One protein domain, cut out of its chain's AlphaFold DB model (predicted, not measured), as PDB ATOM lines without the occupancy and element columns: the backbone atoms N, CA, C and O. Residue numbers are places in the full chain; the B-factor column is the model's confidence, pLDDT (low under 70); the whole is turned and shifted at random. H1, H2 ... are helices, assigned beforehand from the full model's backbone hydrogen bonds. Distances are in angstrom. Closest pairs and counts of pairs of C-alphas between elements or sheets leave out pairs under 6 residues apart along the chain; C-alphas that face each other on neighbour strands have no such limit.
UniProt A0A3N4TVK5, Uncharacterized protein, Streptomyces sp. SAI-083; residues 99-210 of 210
ATOM      1  N   PRO A  99     -46.535  12.760 -16.062       92.44
ATOM      2  CA  PRO A  99     -46.940  12.565 -14.668       92.44
ATOM      3  C   PRO A  99     -47.507  11.169 -14.394       92.44
ATOM      4  O   PRO A  99     -47.152  10.548 -13.395       92.44
ATOM      5  N   LEU A 100     -48.329  10.639 -15.307       92.69
ATOM      6  CA  LEU A 100     -48.891   9.295 -15.183       92.69
ATOM      7  C   LEU A 100     -47.801   8.223 -15.296       92.69
ATOM      8  O   LEU A 100     -47.842   7.225 -14.582       92.69
ATOM      9  N   GLN A 101     -46.788   8.440 -16.140       92.00
ATOM     10  CA  GLN A 101     -45.622   7.554 -16.215       92.00
ATOM     11  C   GLN A 101     -44.809   7.565 -14.919       92.00
ATOM     12  O   GLN A 101     -44.428   6.505 -14.430       92.00
ATOM     13  N   LEU A 102     -44.570   8.739 -14.331       92.12
ATOM     14  CA  LEU A 102     -43.886   8.852 -13.041       92.12
ATOM     15  C   LEU A 102     -44.681   8.162 -11.927       92.12
ATOM     16  O   LEU A 102     -44.099   7.439 -11.119       92.12
ATOM     17  N   LEU A 103     -46.006   8.331 -11.912       94.50
ATOM     18  CA  LEU A 103     -46.886   7.668 -10.954       94.50
ATOM     19  C   LEU A 103     -46.852   6.145 -11.121       94.50
ATOM     20  O   LEU A 103     -46.612   5.428 -10.150       94.50
ATOM     21  N   ARG A 104     -47.000   5.649 -12.356       95.44
ATOM     22  CA  ARG A 104     -46.864   4.223 -12.691       95.44
ATOM     23  C   ARG A 104     -45.524   3.673 -12.206       95.44
ATOM     24  O   ARG A 104     -45.492   2.613 -11.585       95.44
ATOM     25  N   ARG A 105     -44.427   4.400 -12.437       95.25
ATOM     26  CA  ARG A 105     -43.089   3.978 -12.000       95.25
ATOM     27  C   ARG A 105     -42.960   3.907 -10.489       95.25
ATOM     28  O   ARG A 105     -42.406   2.945  -9.968       95.25
ATOM     29  N   ARG A 106     -43.503   4.899  -9.790       95.56
ATOM     30  CA  ARG A 106     -43.495   4.948  -8.329       95.56
ATOM     31  C   ARG A 106     -44.298   3.805  -7.707       95.56
ATOM     32  O   ARG A 106     -43.842   3.195  -6.746       95.56
ATOM     33  N   LEU A 107     -45.481   3.515  -8.246       96.19
ATOM     34  CA  LEU A 107     -46.407   2.551  -7.649       96.19
ATOM     35  C   LEU A 107     -46.115   1.107  -8.078       96.19
ATOM     36  O   LEU A 107     -46.029   0.207  -7.238       96.19
ATOM     37  N   LEU A 108     -45.913   0.881  -9.376       97.06
ATOM     38  CA  LEU A 108     -45.986  -0.452  -9.982       97.06
ATOM     39  C   LEU A 108     -44.637  -0.969 -10.482       97.06
ATOM     40  O   LEU A 108     -44.377  -2.166 -10.420       97.06
ATOM     41  N   THR A 109     -43.772  -0.089 -10.983       96.94
ATOM     42  CA  THR A 109     -42.465  -0.502 -11.510       96.94
ATOM     43  C   THR A 109     -41.524  -0.903 -10.375       96.94
ATOM     44  O   THR A 109     -41.487  -0.277  -9.310       96.94
ATOM     45  N   ARG A 110     -40.755  -1.964 -10.614       97.88
ATOM     46  CA  ARG A 110     -39.680  -2.438  -9.741       97.88
ATOM     47  C   ARG A 110     -38.388  -2.503 -10.538       97.88
ATOM     48  O   ARG A 110     -38.423  -2.768 -11.741       97.88
ATOM     49  N   CYS A 111     -37.273  -2.237  -9.872       98.00
ATOM     50  CA  CYS A 111     -35.955  -2.402 -10.463       98.00
ATOM     51  C   CYS A 111     -35.765  -3.865 -10.877       98.00
ATOM     52  O   CYS A 111     -35.993  -4.769 -10.079       98.00
ATOM     53  N   ALA A 112     -35.343  -4.104 -12.114       97.75
ATOM     54  CA  ALA A 112     -35.132  -5.450 -12.636       97.75
ATOM     55  C   ALA A 112     -33.898  -6.151 -12.043       97.75
ATOM     56  O   ALA A 112     -33.738  -7.348 -12.246       97.75
ATOM     57  N   TRP A 113     -33.041  -5.413 -11.331       97.81
ATOM     58  CA  TRP A 113     -31.902  -5.962 -10.599       97.81
ATOM     59  C   TRP A 113     -32.280  -6.267  -9.147       97.81
ATOM     60  O   TRP A 113     -32.374  -7.428  -8.779       97.81
ATOM     61  N   CYS A 114     -32.565  -5.236  -8.345       97.75
ATOM     62  CA  CYS A 114     -32.779  -5.389  -6.902       97.75
ATOM     63  C   CYS A 114     -34.238  -5.575  -6.467       97.75
ATOM     64  O   CYS A 114     -34.520  -5.675  -5.279       97.75
ATOM     65  N   GLY A 115     -35.206  -5.505  -7.386       97.81
ATOM     66  CA  GLY A 115     -36.633  -5.544  -7.040       97.81
ATOM     67  C   GLY A 115     -37.150  -4.306  -6.293       97.81
ATOM     68  O   GLY A 115     -38.349  -4.205  -6.034       97.81
ATOM     69  N   GLY A 116     -36.288  -3.334  -5.979       97.56
ATOM     70  CA  GLY A 116     -36.637  -2.122  -5.244       97.56
ATOM     71  C   GLY A 116     -37.646  -1.222  -5.969       97.56
ATOM     72  O   GLY A 116     -37.787  -1.249  -7.198       97.56
ATOM     73  N   ARG A 117     -38.366  -0.404  -5.195       97.81
ATOM     74  CA  ARG A 117     -39.353   0.565  -5.706       97.81
ATOM     75  C   ARG A 117     -38.665   1.829  -6.228       97.81
ATOM     76  O   ARG A 117     -37.576   2.182  -5.792       97.81
ATOM     77  N   SER A 118     -39.335   2.549  -7.129       97.25
ATOM     78  CA  SER A 118     -38.897   3.888  -7.529       97.25
ATOM     79  C   SER A 118     -39.269   4.906  -6.452       97.25
ATOM     80  O   SER A 118     -40.453   5.095  -6.168       97.25
ATOM     81  N   VAL A 119     -38.281   5.614  -5.908       96.19
ATOM     82  CA  VAL A 119     -38.479   6.659  -4.894       96.19
ATOM     83  C   VAL A 119     -37.909   8.000  -5.361       96.19
ATOM     84  O   VAL A 119     -37.327   8.121  -6.440       96.19
ATOM     85  N   LYS A 120     -38.149   9.063  -4.590       93.88
ATOM     86  CA  LYS A 120     -37.560  10.378  -4.873       93.88
ATOM     87  C   LYS A 120     -36.056  10.303  -4.585       93.88
ATOM     88  O   LYS A 120     -35.683   9.870  -3.507       93.88
ATOM     89  N   GLY A 121     -35.224  10.728  -5.533       94.19
ATOM     90  CA  GLY A 121     -33.759  10.638  -5.436       94.19
ATOM     91  C   GLY A 121     -33.181   9.346  -6.018       94.19
ATOM     92  O   GLY A 121     -32.081   9.376  -6.544       94.19
ATOM     93  N   ASP A 122     -33.962   8.265  -6.040       95.88
ATOM     94  CA  ASP A 122     -33.526   6.961  -6.538       95.88
ATOM     95  C   ASP A 122     -34.617   6.329  -7.415       95.88
ATOM     96  O   ASP A 122     -35.487   5.560  -6.986       95.88
ATOM     97  N   GLN A 123     -34.644   6.775  -8.670       97.06
ATOM     98  CA  GLN A 123     -35.707   6.444  -9.611       97.06
ATOM     99  C   GLN A 123     -35.382   5.189 -10.416       97.06
ATOM    100  O   GLN A 123     -34.264   5.004 -10.884       97.06
ATOM    101  N   VAL A 124     -36.408   4.378 -10.680       97.19
ATOM    102  CA  VAL A 124     -36.316   3.255 -11.620       97.19
ATOM    103  C   VAL A 124     -36.655   3.771 -13.020       97.19
ATOM    104  O   VAL A 124     -37.822   3.797 -13.423       97.19
ATOM    105  N   ASN A 125     -35.651   4.276 -13.737       95.81
ATOM    106  CA  ASN A 125     -35.838   4.965 -15.020       95.81
ATOM    107  C   ASN A 125     -34.762   4.667 -16.083       95.81
ATOM    108  O   ASN A 125     -34.893   5.168 -17.201       95.81
ATOM    109  N   ILE A 126     -33.755   3.844 -15.778       96.31
ATOM    110  CA  ILE A 126     -32.732   3.432 -16.745       96.31
ATOM    111  C   ILE A 126     -33.183   2.162 -17.465       96.31
ATOM    112  O   ILE A 126     -33.559   1.195 -16.815       96.31
ATOM    113  N   SER A 127     -33.133   2.146 -18.797       94.88
ATOM    114  CA  SER A 127     -33.427   0.965 -19.622       94.88
ATOM    115  C   SER A 127     -32.198   0.574 -20.432       94.88
ATOM    116  O   SER A 127     -31.514   1.439 -20.972       94.88
ATOM    117  N   HIS A 128     -31.953  -0.728 -20.584       92.88
ATOM    118  CA  HIS A 128     -30.988  -1.256 -21.566       92.88
ATOM    119  C   HIS A 128     -31.665  -1.690 -22.871       92.88
ATOM    120  O   HIS A 128     -31.021  -2.216 -23.773       92.88
ATOM    121  N   GLN A 129     -32.979  -1.486 -22.977       89.69
ATOM    122  CA  GLN A 129     -33.791  -1.880 -24.121       89.69
ATOM    123  C   GLN A 129     -34.458  -0.655 -24.743       89.69
ATOM    124  O   GLN A 129     -35.121   0.122 -24.054       89.69
ATOM    125  N   TRP A 130     -34.323  -0.532 -26.061       80.38
ATOM    126  CA  TRP A 130     -34.933   0.544 -26.845       80.38
ATOM    127  C   TRP A 130     -36.248   0.100 -27.510       80.38
ATOM    128  O   TRP A 130     -37.182   0.888 -27.616       80.38
ATOM    129  N   ASN A 131     -36.367  -1.187 -27.865       81.94
ATOM    130  CA  ASN A 131     -37.455  -1.718 -28.704       81.94
ATOM    131  C   ASN A 131     -38.454  -2.611 -27.957       81.94
ATOM    132  O   ASN A 131     -39.108  -3.463 -28.558       81.94
ATOM    133  N   ARG A 132     -38.570  -2.475 -26.634       83.88
ATOM    134  CA  ARG A 132     -39.463  -3.351 -25.873       83.88
ATOM    135  C   ARG A 132     -40.929  -3.063 -26.200       83.88
ATOM    136  O   ARG A 132     -41.354  -1.905 -26.216       83.88
ATOM    137  N   ALA A 133     -41.717  -4.125 -26.372       84.12
ATOM    138  CA  ALA A 133     -43.170  -4.020 -26.409       84.12
ATOM    139  C   ALA A 133     -43.687  -3.336 -25.133       84.12
ATOM    140  O   ALA A 133     -43.239  -3.619 -24.018       84.12
ATOM    141  N   ARG A 134     -44.626  -2.404 -25.301       83.00
ATOM    142  CA  ARG A 134     -45.216  -1.675 -24.178       83.00
ATOM    143  C   ARG A 134     -46.142  -2.600 -23.399       83.00
ATOM    144  O   ARG A 134     -47.075  -3.151 -23.967       83.00
ATOM    145  N   GLY A 135     -45.911  -2.712 -22.094       87.81
ATOM    146  CA  GLY A 135     -46.881  -3.317 -21.185       87.81
ATOM    147  C   GLY A 135     -48.069  -2.388 -20.939       87.81
ATOM    148  O   GLY A 135     -47.949  -1.162 -21.078       87.81
ATOM    149  N   HIS A 136     -49.185  -2.966 -20.506       91.12
ATOM    150  CA  HIS A 136     -50.395  -2.227 -20.154       91.12
ATOM    151  C   HIS A 136     -50.130  -1.177 -19.067       91.12
ATOM    152  O   HIS A 136     -49.179  -1.295 -18.293       91.12
ATOM    153  N   TRP A 137     -50.955  -0.129 -18.998       89.75
ATOM    154  CA  TRP A 137     -50.708   1.001 -18.094       89.75
ATOM    155  C   TRP A 137     -50.787   0.621 -16.604       89.75
ATOM    156  O   TRP A 137     -50.096   1.235 -15.795       89.75
ATOM    157  N   TRP A 138     -51.545  -0.427 -16.266       91.38
ATOM    158  CA  TRP A 138     -51.677  -0.994 -14.916       91.38
ATOM    159  C   TRP A 138     -50.587  -2.016 -14.551       91.38
ATOM    160  O   TRP A 138     -50.617  -2.593 -13.469       91.38
ATOM    161  N   GLN A 139     -49.623  -2.275 -15.438       95.06
ATOM    162  CA  GLN A 139     -48.497  -3.172 -15.161       95.06
ATOM    163  C   GLN A 139     -47.232  -2.361 -14.882       95.06
ATOM    164  O   GLN A 139     -47.004  -1.328 -15.509       95.06
ATOM    165  N   GLY A 140     -46.354  -2.832 -14.000       94.44
ATOM    166  CA  GLY A 140     -45.014  -2.252 -13.872       94.44
ATOM    167  C   GLY A 140     -44.239  -2.318 -15.195       94.44
ATOM    168  O   GLY A 140     -44.398  -3.259 -15.976       94.44
ATOM    169  N   GLU A 141     -43.413  -1.312 -15.476       94.44
ATOM    170  CA  GLU A 141     -42.470  -1.382 -16.598       94.44
ATOM    171  C   GLU A 141     -41.387  -2.423 -16.270       94.44
ATOM    172  O   GLU A 141     -40.786  -2.395 -15.200       94.44
ATOM    173  N   ARG A 142     -41.141  -3.375 -17.173       94.25
ATOM    174  CA  ARG A 142     -40.104  -4.399 -16.975       94.25
ATOM    175  C   ARG A 142     -38.764  -3.901 -17.511       94.25
ATOM    176  O   ARG A 142     -38.731  -3.179 -18.508       94.25
ATOM    177  N   GLY A 143     -37.662  -4.401 -16.948       95.06
ATOM    178  CA  GLY A 143     -36.303  -4.123 -17.444       95.06
ATOM    179  C   GLY A 143     -35.861  -2.675 -17.262       95.06
ATOM    180  O   GLY A 143     -35.010  -2.206 -18.012       95.06
ATOM    181  N   LEU A 144     -36.476  -1.976 -16.306       96.75
ATOM    182  CA  LEU A 144     -35.972  -0.706 -15.821       96.75
ATOM    183  C   LEU A 144     -35.134  -0.929 -14.568       96.75
ATOM    184  O   LEU A 144     -35.407  -1.830 -13.777       96.75
ATOM    185  N   PHE A 145     -34.140  -0.078 -14.386       98.12
ATOM    186  CA  PHE A 145     -33.170  -0.151 -13.309       98.12
ATOM    187  C   PHE A 145     -33.071   1.198 -12.603       98.12
ATOM    188  O   PHE A 145     -33.325   2.250 -13.203       98.12
ATOM    189  N   HIS A 146     -32.666   1.162 -11.336       98.31
ATOM    190  CA  HIS A 146     -31.990   2.305 -10.725       98.31
ATOM    191  C   HIS A 146     -30.662   2.564 -11.438       98.31
ATOM    192  O   HIS A 146     -30.113   1.666 -12.085       98.31
ATOM    193  N   GLN A 147     -30.134   3.777 -11.310       97.44
ATOM    194  CA  GLN A 147     -28.866   4.147 -11.936       97.44
ATOM    195  C   GLN A 147     -27.721   3.220 -11.498       97.44
ATOM    196  O   GLN A 147     -27.065   2.625 -12.355       97.44
ATOM    197  N   ASP A 148     -27.559   3.009 -10.192       97.31
ATOM    198  CA  ASP A 148     -26.481   2.172  -9.649       97.31
ATOM    199  C   ASP A 148     -26.683   0.699 -10.001       97.31
ATOM    200  O   ASP A 148     -25.769   0.032 -10.474       97.31
ATOM    201  N   CYS A 149     -27.919   0.205  -9.891       98.25
ATOM    202  CA  CYS A 149     -28.280  -1.156 -10.292       98.25
ATOM    203  C   CYS A 149     -27.945  -1.440 -11.763       98.25
ATOM    204  O   CYS A 149     -27.475  -2.524 -12.098       98.25
ATOM    205  N   SER A 150     -28.168  -0.464 -12.648       97.88
ATOM    206  CA  SER A 150     -27.785  -0.565 -14.057       97.88
ATOM    207  C   SER A 150     -26.264  -0.668 -14.223       97.88
ATOM    208  O   SER A 150     -25.794  -1.415 -15.082       97.88
ATOM    209  N   LEU A 151     -25.487   0.077 -13.431       97.31
ATOM    210  CA  LEU A 151     -24.022   0.026 -13.467       97.31
ATOM    211  C   LEU A 151     -23.491  -1.311 -12.937       97.31
ATOM    212  O   LEU A 151     -22.659  -1.924 -13.603       97.31
ATOM    213  N   ILE A 152     -24.027  -1.794 -11.813       98.12
ATOM    214  CA  ILE A 152     -23.681  -3.090 -11.215       98.12
ATOM    215  C   ILE A 152     -23.997  -4.223 -12.193       98.12
ATOM    216  O   ILE A 152     -23.114  -5.007 -12.539       98.12
ATOM    217  N   GLN A 153     -25.220  -4.276 -12.733       97.81
ATOM    218  CA  GLN A 153     -25.590  -5.283 -13.731       97.81
ATOM    219  C   GLN A 153     -24.648  -5.235 -14.945       97.81
ATOM    220  O   GLN A 153     -24.208  -6.273 -15.449       97.81
ATOM    221  N   ARG A 154     -24.298  -4.030 -15.414       97.12
ATOM    222  CA  ARG A 154     -23.364  -3.874 -16.528       97.12
ATOM    223  C   ARG A 154     -21.979  -4.419 -16.182       97.12
ATOM    224  O   ARG A 154     -21.418  -5.123 -17.020       97.12
ATOM    225  N   ALA A 155     -21.464  -4.153 -14.981       97.44
ATOM    226  CA  ALA A 155     -20.196  -4.698 -14.496       97.44
ATOM    227  C   ALA A 155     -20.223  -6.237 -14.475       97.44
ATOM    228  O   ALA A 155     -19.352  -6.865 -15.076       97.44
ATOM    229  N   HIS A 156     -21.299  -6.838 -13.951       97.56
ATOM    230  CA  HIS A 156     -21.518  -8.292 -13.979       97.56
ATOM    231  C   HIS A 156     -21.520  -8.877 -15.394       97.56
ATOM    232  O   HIS A 156     -21.038  -9.991 -15.602       97.56
ATOM    233  N   SER A 157     -22.019  -8.131 -16.381       97.00
ATOM    234  CA  SER A 157     -22.055  -8.562 -17.787       97.00
ATOM    235  C   SER A 157     -20.798  -8.222 -18.602       97.00
ATOM    236  O   SER A 157     -20.708  -8.614 -19.762       97.00
ATOM    237  N   THR A 158     -19.823  -7.510 -18.027       97.69
ATOM    238  CA  THR A 158     -18.626  -7.020 -18.734       97.69
ATOM    239  C   THR A 158     -17.371  -7.780 -18.294       97.69
ATOM    240  O   THR A 158     -17.259  -8.231 -17.157       97.69
ATOM    241  N   CYS A 159     -16.396  -7.947 -19.190       98.00
ATOM    242  CA  CYS A 159     -15.110  -8.552 -18.850       98.00
ATOM    243  C   CYS A 159     -14.273  -7.634 -17.948       98.00
ATOM    244  O   CYS A 159     -13.841  -6.550 -18.355       98.00
ATOM    245  N   THR A 160     -13.948  -8.136 -16.759       97.50
ATOM    246  CA  THR A 160     -13.151  -7.448 -15.735       97.50
ATOM    247  C   THR A 160     -11.756  -8.058 -15.513       97.50
ATOM    248  O   THR A 160     -11.071  -7.715 -14.553       97.50
ATOM    249  N   CYS A 161     -11.287  -8.943 -16.405       96.88
ATOM    250  CA  CYS A 161      -9.940  -9.526 -16.325       96.88
ATOM    251  C   CYS A 161      -8.846  -8.440 -16.398       96.88
ATOM    252  O   CYS A 161      -8.949  -7.529 -17.222       96.88
ATOM    253  N   LEU A 162      -7.778  -8.565 -15.598       94.69
ATOM    254  CA  LEU A 162      -6.615  -7.656 -15.666       94.69
ATOM    255  C   LEU A 162      -5.905  -7.761 -17.016       94.69
ATOM    256  O   LEU A 162      -5.660  -6.759 -17.673       94.69
ATOM    257  N   MET A 163      -5.657  -8.997 -17.444       94.81
ATOM    258  CA  MET A 163      -5.072  -9.330 -18.739       94.81
ATOM    259  C   MET A 163      -6.107 -10.130 -19.532       94.81
ATOM    260  O   MET A 163      -6.144 -11.361 -19.419       94.81
ATOM    261  N   PRO A 164      -7.048  -9.470 -20.227       96.31
ATOM    262  CA  PRO A 164      -8.021 -10.189 -21.033       96.31
ATOM    263  C   PRO A 164      -7.331 -10.786 -22.269       96.31
ATOM    264  O   PRO A 164      -6.420 -10.187 -22.833       96.31
ATOM    265  N   LEU A 165      -7.798 -11.950 -22.711       97.19
ATOM    266  CA  LEU A 165      -7.511 -12.454 -24.054       97.19
ATOM    267  C   LEU A 165      -8.751 -12.147 -24.873       97.19
ATOM    268  O   LEU A 165      -9.772 -12.784 -24.652       97.19
ATOM    269  N   LEU A 166      -8.716 -11.087 -25.670       97.56
ATOM    270  CA  LEU A 166      -9.874 -10.606 -26.412       97.56
ATOM    271  C   LEU A 166      -9.793 -11.075 -27.864       97.56
ATOM    272  O   LEU A 166      -8.701 -11.089 -28.429       97.56
ATOM    273  N   ASP A 167     -10.940 -11.414 -28.454       95.56
ATOM    274  CA  ASP A 167     -11.014 -11.799 -29.872       95.56
ATOM    275  C   ASP A 167     -10.493 -10.673 -30.788       95.56
ATOM    276  O   ASP A 167      -9.840 -10.937 -31.794       95.56
ATOM    277  N   GLU A 168     -10.719  -9.413 -30.399       93.69
ATOM    278  CA  GLU A 168     -10.110  -8.235 -31.021       93.69
ATOM    279  C   GLU A 168      -9.045  -7.647 -30.093       93.69
ATOM    280  O   GLU A 168      -9.176  -7.693 -28.875       93.69
ATOM    281  N   ARG A 169      -8.013  -6.993 -30.639       90.88
ATOM    282  CA  ARG A 169      -6.864  -6.499 -29.845       90.88
ATOM    283  C   ARG A 169      -7.247  -5.667 -28.608       90.88
ATOM    284  O   ARG A 169      -6.547  -5.724 -27.602       90.88
ATOM    285  N   THR A 170      -8.324  -4.875 -28.673       92.56
ATOM    286  CA  THR A 170      -8.710  -3.924 -27.607       92.56
ATOM    287  C   THR A 170     -10.170  -4.020 -27.143       92.56
ATOM    288  O   THR A 170     -10.557  -3.315 -26.209       92.56
ATOM    289  N   TYR A 171     -10.999  -4.869 -27.758       96.56
ATOM    290  CA  TYR A 171     -12.427  -5.022 -27.439       96.56
ATOM    291  C   TYR A 171     -12.935  -6.418 -27.841       96.56
ATOM    292  O   TYR A 171     -12.155  -7.270 -28.231       96.56
ATOM    293  N   GLY A 172     -14.232  -6.693 -27.722       96.94
ATOM    294  CA  GLY A 172     -14.805  -7.983 -28.138       96.94
ATOM    295  C   GLY A 172     -14.983  -8.949 -26.971       96.94
ATOM    296  O   GLY A 172     -15.040  -8.518 -25.817       96.94
ATOM    297  N   ARG A 173     -15.162 -10.248 -27.236       98.12
ATOM    298  CA  ARG A 173     -15.353 -11.240 -26.166       98.12
ATOM    299  C   ARG A 173     -14.010 -11.685 -25.610       98.12
ATOM    300  O   ARG A 173     -13.035 -11.816 -26.335       98.12
ATOM    301  N   CYS A 174     -13.961 -11.881 -24.297       97.94
ATOM    302  CA  CYS A 174     -12.775 -12.381 -23.622       97.94
ATOM    303  C   CYS A 174     -12.776 -13.909 -23.607       97.94
ATOM    304  O   CYS A 174     -13.651 -14.496 -22.980       97.94
ATOM    305  N   SER A 175     -11.780 -14.569 -24.182       97.50
ATOM    306  CA  SER A 175     -11.674 -16.032 -24.197       97.50
ATOM    307  C   SER A 175     -11.495 -16.634 -22.794       97.50
ATOM    308  O   SER A 175     -11.797 -17.802 -22.589       97.50
ATOM    309  N   ARG A 176     -11.055 -15.846 -21.796       97.06
ATOM    310  CA  ARG A 176     -10.898 -16.315 -20.401       97.06
ATOM    311  C   ARG A 176     -12.210 -16.382 -19.619       97.06
ATOM    312  O   ARG A 176     -12.397 -17.296 -18.830       97.06
ATOM    313  N   CYS A 177     -13.083 -15.386 -19.774       97.31
ATOM    314  CA  CYS A 177     -14.306 -15.261 -18.966       97.31
ATOM    315  C   CYS A 177     -15.590 -15.162 -19.794       97.31
ATOM    316  O   CYS A 177     -16.645 -14.908 -19.223       97.31
ATOM    317  N   THR A 178     -15.481 -15.279 -21.120       97.56
ATOM    318  CA  THR A 178     -16.526 -15.207 -22.163       97.56
ATOM    319  C   THR A 178     -17.337 -13.907 -22.235       97.56
ATOM    320  O   THR A 178     -18.092 -13.694 -23.186       97.56
ATOM    321  N   LYS A 179     -17.143 -12.984 -21.287       97.94
ATOM    322  CA  LYS A 179     -17.820 -11.683 -21.243       97.94
ATOM    323  C   LYS A 179     -17.236 -10.693 -22.265       97.94
ATOM    324  O   LYS A 179     -16.028 -10.713 -22.520       97.94
ATOM    325  N   PRO A 180     -18.057  -9.789 -22.825       97.94
ATOM    326  CA  PRO A 180     -17.591  -8.728 -23.714       97.94
ATOM    327  C   PRO A 180     -16.808  -7.636 -22.968       97.94
ATOM    328  O   PRO A 180     -17.138  -7.281 -21.837       97.94
ATOM    329  N   ARG A 181     -15.809  -7.044 -23.626       97.44
ATOM    330  CA  ARG A 181     -15.137  -5.801 -23.230       97.44
ATOM    331  C   ARG A 181     -15.430  -4.707 -24.269       97.44
ATOM    332  O   ARG A 181     -15.127  -4.902 -25.446       97.44
ATOM    333  N   PRO A 182     -16.022  -3.567 -23.870       95.88
ATOM    334  CA  PRO A 182     -16.218  -2.430 -24.763       95.88
ATOM    335  C   PRO A 182     -14.887  -1.821 -25.211       95.88
ATOM    336  O   PRO A 182     -13.919  -1.801 -24.448       95.88
ATOM    337  N   TYR A 183     -14.876  -1.243 -26.410       96.38
ATOM    338  CA  TYR A 183     -13.768  -0.414 -26.879       96.38
ATOM    339  C   TYR A 183     -13.509   0.773 -25.935       96.38
ATOM    340  O   TYR A 183     -14.447   1.336 -25.366       96.38
ATOM    341  N   GLY A 184     -12.235   1.144 -25.771       95.19
ATOM    342  CA  GLY A 184     -11.823   2.269 -24.923       95.19
ATOM    343  C   GLY A 184     -11.969   2.018 -23.416       95.19
ATOM    344  O   GLY A 184     -12.088   2.964 -22.641       95.19
ATOM    345  N   THR A 185     -12.008   0.756 -22.978       95.62
ATOM    346  CA  THR A 185     -12.036   0.424 -21.547       95.62
ATOM    347  C   THR A 185     -10.653   0.650 -20.925       95.62
ATOM    348  O   THR A 185      -9.704  -0.037 -21.295       95.62
ATOM    349  N   THR A 186     -10.545   1.581 -19.972       96.50
ATOM    350  CA  THR A 186      -9.292   1.885 -19.253       96.50
ATOM    351  C   THR A 186      -9.086   0.971 -18.033       96.50
ATOM    352  O   THR A 186     -10.069   0.408 -17.533       96.50
ATOM    353  N   PRO A 187      -7.851   0.814 -17.516       96.12
ATOM    354  CA  PRO A 187      -7.578   0.020 -16.314       96.12
ATOM    355  C   PRO A 187      -8.372   0.467 -15.078       96.12
ATOM    356  O   PRO A 187      -8.888  -0.377 -14.348       96.12
ATOM    357  N   GLU A 188      -8.562   1.773 -14.884       97.12
ATOM    358  CA  GLU A 188      -9.317   2.344 -13.757       97.12
ATOM    359  C   GLU A 188     -10.790   1.943 -13.845       97.12
ATOM    360  O   GLU A 188     -11.413   1.561 -12.856       97.12
ATOM    361  N   ARG A 189     -11.349   1.954 -15.061       96.38
ATOM    362  CA  ARG A 189     -12.719   1.496 -15.302       96.38
ATOM    363  C   ARG A 189     -12.867  -0.005 -15.060       96.38
ATOM    364  O   ARG A 189     -13.912  -0.435 -14.576       96.38
ATOM    365  N   VAL A 190     -11.846  -0.802 -15.390       97.06
ATOM    366  CA  VAL A 190     -11.823  -2.239 -15.071       97.06
ATOM    367  C   VAL A 190     -11.809  -2.447 -13.563       97.06
ATOM    368  O   VAL A 190     -12.609  -3.245 -13.086       97.06
ATOM    369  N   ALA A 191     -10.951  -1.734 -12.826       97.44
ATOM    370  CA  ALA A 191     -10.894  -1.800 -11.367       97.44
ATOM    371  C   ALA A 191     -12.255  -1.445 -10.750       97.44
ATOM    372  O   ALA A 191     -12.838  -2.272 -10.058       97.44
ATOM    373  N   HIS A 192     -12.842  -0.316 -11.153       97.31
ATOM    374  CA  HIS A 192     -14.173   0.084 -10.701       97.31
ATOM    375  C   HIS A 192     -15.250  -0.975 -10.994       97.31
ATOM    376  O   HIS A 192     -16.094  -1.272 -10.152       97.31
ATOM    377  N   TYR A 193     -15.234  -1.597 -12.180       97.75
ATOM    378  CA  TYR A 193     -16.162  -2.689 -12.480       97.75
ATOM    379  C   TYR A 193     -15.895  -3.939 -11.644       97.75
ATOM    380  O   TYR A 193     -16.852  -4.636 -11.323       97.75
ATOM    381  N   ARG A 194     -14.649  -4.240 -11.262       97.06
ATOM    382  CA  ARG A 194     -14.366  -5.344 -10.331       97.06
ATOM    383  C   ARG A 194     -15.000  -5.090  -8.972       97.06
ATOM    384  O   ARG A 194     -15.688  -5.987  -8.496       97.06
ATOM    385  N   ASP A 195     -14.860  -3.881  -8.437       97.19
ATOM    386  CA  ASP A 195     -15.467  -3.497  -7.157       97.19
ATOM    387  C   ASP A 195     -16.993  -3.660  -7.212       97.19
ATOM    388  O   ASP A 195     -17.595  -4.306  -6.359       97.19
ATOM    389  N   LEU A 196     -17.627  -3.185  -8.290       97.62
ATOM    390  CA  LEU A 196     -19.070  -3.362  -8.489       97.62
ATOM    391  C   LEU A 196     -19.486  -4.827  -8.686       97.62
ATOM    392  O   LEU A 196     -20.610  -5.190  -8.354       97.62
ATOM    393  N   THR A 197     -18.616  -5.674  -9.244       97.06
ATOM    394  CA  THR A 197     -18.916  -7.105  -9.437       97.06
ATOM    395  C   THR A 197     -18.822  -7.883  -8.121       97.06
ATOM    396  O   THR A 197     -19.395  -8.966  -8.027       97.06
ATOM    397  N   ALA A 198     -18.141  -7.341  -7.102       96.50
ATOM    398  CA  ALA A 198     -18.125  -7.921  -5.762       96.50
ATOM    399  C   ALA A 198     -19.510  -7.864  -5.092       96.50
ATOM    400  O   ALA A 198     -19.832  -8.722  -4.275       96.50
ATOM    401  N   ILE A 199     -20.357  -6.901  -5.479       97.25
ATOM    402  CA  ILE A 199     -21.752  -6.830  -5.036       97.25
ATOM    403  C   ILE A 199     -22.519  -8.027  -5.623       97.25
ATOM    404  O   ILE A 199     -22.546  -8.178  -6.853       97.25
ATOM    405  N   PRO A 200     -23.171  -8.868  -4.795       97.25
ATOM    406  CA  PRO A 200     -23.888 -10.043  -5.277       97.25
ATOM    407  C   PRO A 200     -24.974  -9.715  -6.307       97.25
ATOM    408  O   PRO A 200     -25.573  -8.635  -6.314       97.25
ATOM    409  N   ALA A 201     -25.267 -10.677  -7.183       96.06
ATOM    410  CA  ALA A 201     -26.313 -10.512  -8.182       96.06
ATOM    411  C   ALA A 201     -27.670 -10.215  -7.517       96.06
ATOM    412  O   ALA A 201     -28.092 -10.910  -6.597       96.06
ATOM    413  N   GLY A 202     -28.348  -9.168  -7.989       96.00
ATOM    414  CA  GLY A 202     -29.613  -8.700  -7.419       96.00
ATOM    415  C   GLY A 202     -29.483  -7.853  -6.147       96.00
ATOM    416  O   GLY A 202     -30.492  -7.351  -5.665       96.00
ATOM    417  N   GLN A 203     -28.273  -7.625  -5.631       96.94
ATOM    418  CA  GLN A 203     -28.038  -6.743  -4.485       96.94
ATOM    419  C   GLN A 203     -27.533  -5.365  -4.916       96.94
ATOM    420  O   GLN A 203     -27.060  -5.170  -6.039       96.94
ATOM    421  N   ARG A 204     -27.677  -4.378  -4.031       94.44
ATOM    422  CA  ARG A 204     -27.175  -3.009  -4.249       94.44
ATOM    423  C   ARG A 204     -25.887  -2.713  -3.503       94.44
ATOM    424  O   ARG A 204     -25.137  -1.845  -3.930       94.44
ATOM    425  N   GLU A 205     -25.677  -3.416  -2.405       94.19
ATOM    426  CA  GLU A 205     -24.603  -3.202  -1.449       94.19
ATOM    427  C   GLU A 205     -23.972  -4.558  -1.135       94.19
ATOM    428  O   GLU A 205     -24.570  -5.612  -1.394       94.19
ATOM    429  N   LEU A 206     -22.739  -4.532  -0.632       89.25
ATOM    430  CA  LEU A 206     -22.105  -5.735  -0.108       89.25
ATOM    431  C   LEU A 206     -22.864  -6.192   1.147       89.25
ATOM    432  O   LEU A 206     -23.379  -5.340   1.873       89.25
ATOM    433  N   PRO A 207     -22.949  -7.508   1.411       86.12
ATOM    434  CA  PRO A 207     -23.436  -7.988   2.696       86.12
ATOM    435  C   PRO A 207     -22.599  -7.343   3.805       86.12
ATOM    436  O   PRO A 207     -21.370  -7.342   3.711       86.12
ATOM    437  N   THR A 208     -23.245  -6.773   4.818       86.00
ATOM    438  CA  THR A 208     -22.546  -6.427   6.055       86.00
ATOM    439  C   THR A 208     -22.082  -7.729   6.697       86.00
ATOM    440  O   THR A 208     -22.851  -8.686   6.765       86.00
ATOM    441  N   GLU A 209     -20.805  -7.803   7.070       81.44
ATOM    442  CA  GLU A 209     -20.303  -8.906   7.889       81.44
ATOM    443  C   GLU A 209     -20.938  -8.745   9.278       81.44
ATOM    444  O   GLU A 209     -20.590  -7.812  10.003       81.44
ATOM    445  N   ASP A 210     -21.941  -9.575   9.569       65.50
ATOM    446  CA  ASP A 210     -22.601  -9.664  10.878       65.50
ATOM    447  C   ASP A 210     -21.754 -10.473  11.878       65.50
ATOM    448  O   ASP A 210     -21.155 -11.497  11.464       65.50
TER     449      ASP A 210
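This is residues 99 to 210 of the 210 residues of an uncharacterized protein of Streptomyces sp. SAI-083 (UniProt A0A3N4TVK5). Little regular structure is present: a flat, loose run of loops has H2 in its middle, with H3 touching it about perpendicular. H1 and the loop of residues 108 to 146 lie toward one end of the long axis, the loop of residues 158 to 186 toward the other. The printed part has 112 residues with three named helices, H1, H2, H3, and no named strand; the class is all helix, with 32 residues in named elements. The radius of gyration of the C-alphas is 16.6 A, and the spans are 47 by 42 by 19 A.

H1, residues 99 to 107, is apart from H2, residues 147 to 157, and from H3, residues 187 to 198. Residues 126 to 127 pair antiparallel with 144 to 145, and 172 to 173 with 180 to 181. H3 touches H2 with residues 193 to 197 alone, at 83 degrees, about perpendicular; the closest C-alphas, of Ala 155 and Tyr 193, are 4.9 A apart. In H1, H2 and H3 every O i to N i+4 pair is within hydrogen-bond range.

H1 spans 12.2 A from C-alpha 99 at (-46.940, 12.565, -14.668), H2 15.6 A, and H3 16.9 A to C-alpha 198 at (-18.125, -7.921, -5.762).

The C-alphas farthest apart, of Leu 100 and Met 163, are 47.7 A apart. The printed part has no cut, and both links are long. Residue 210 alone is under pLDDT 70.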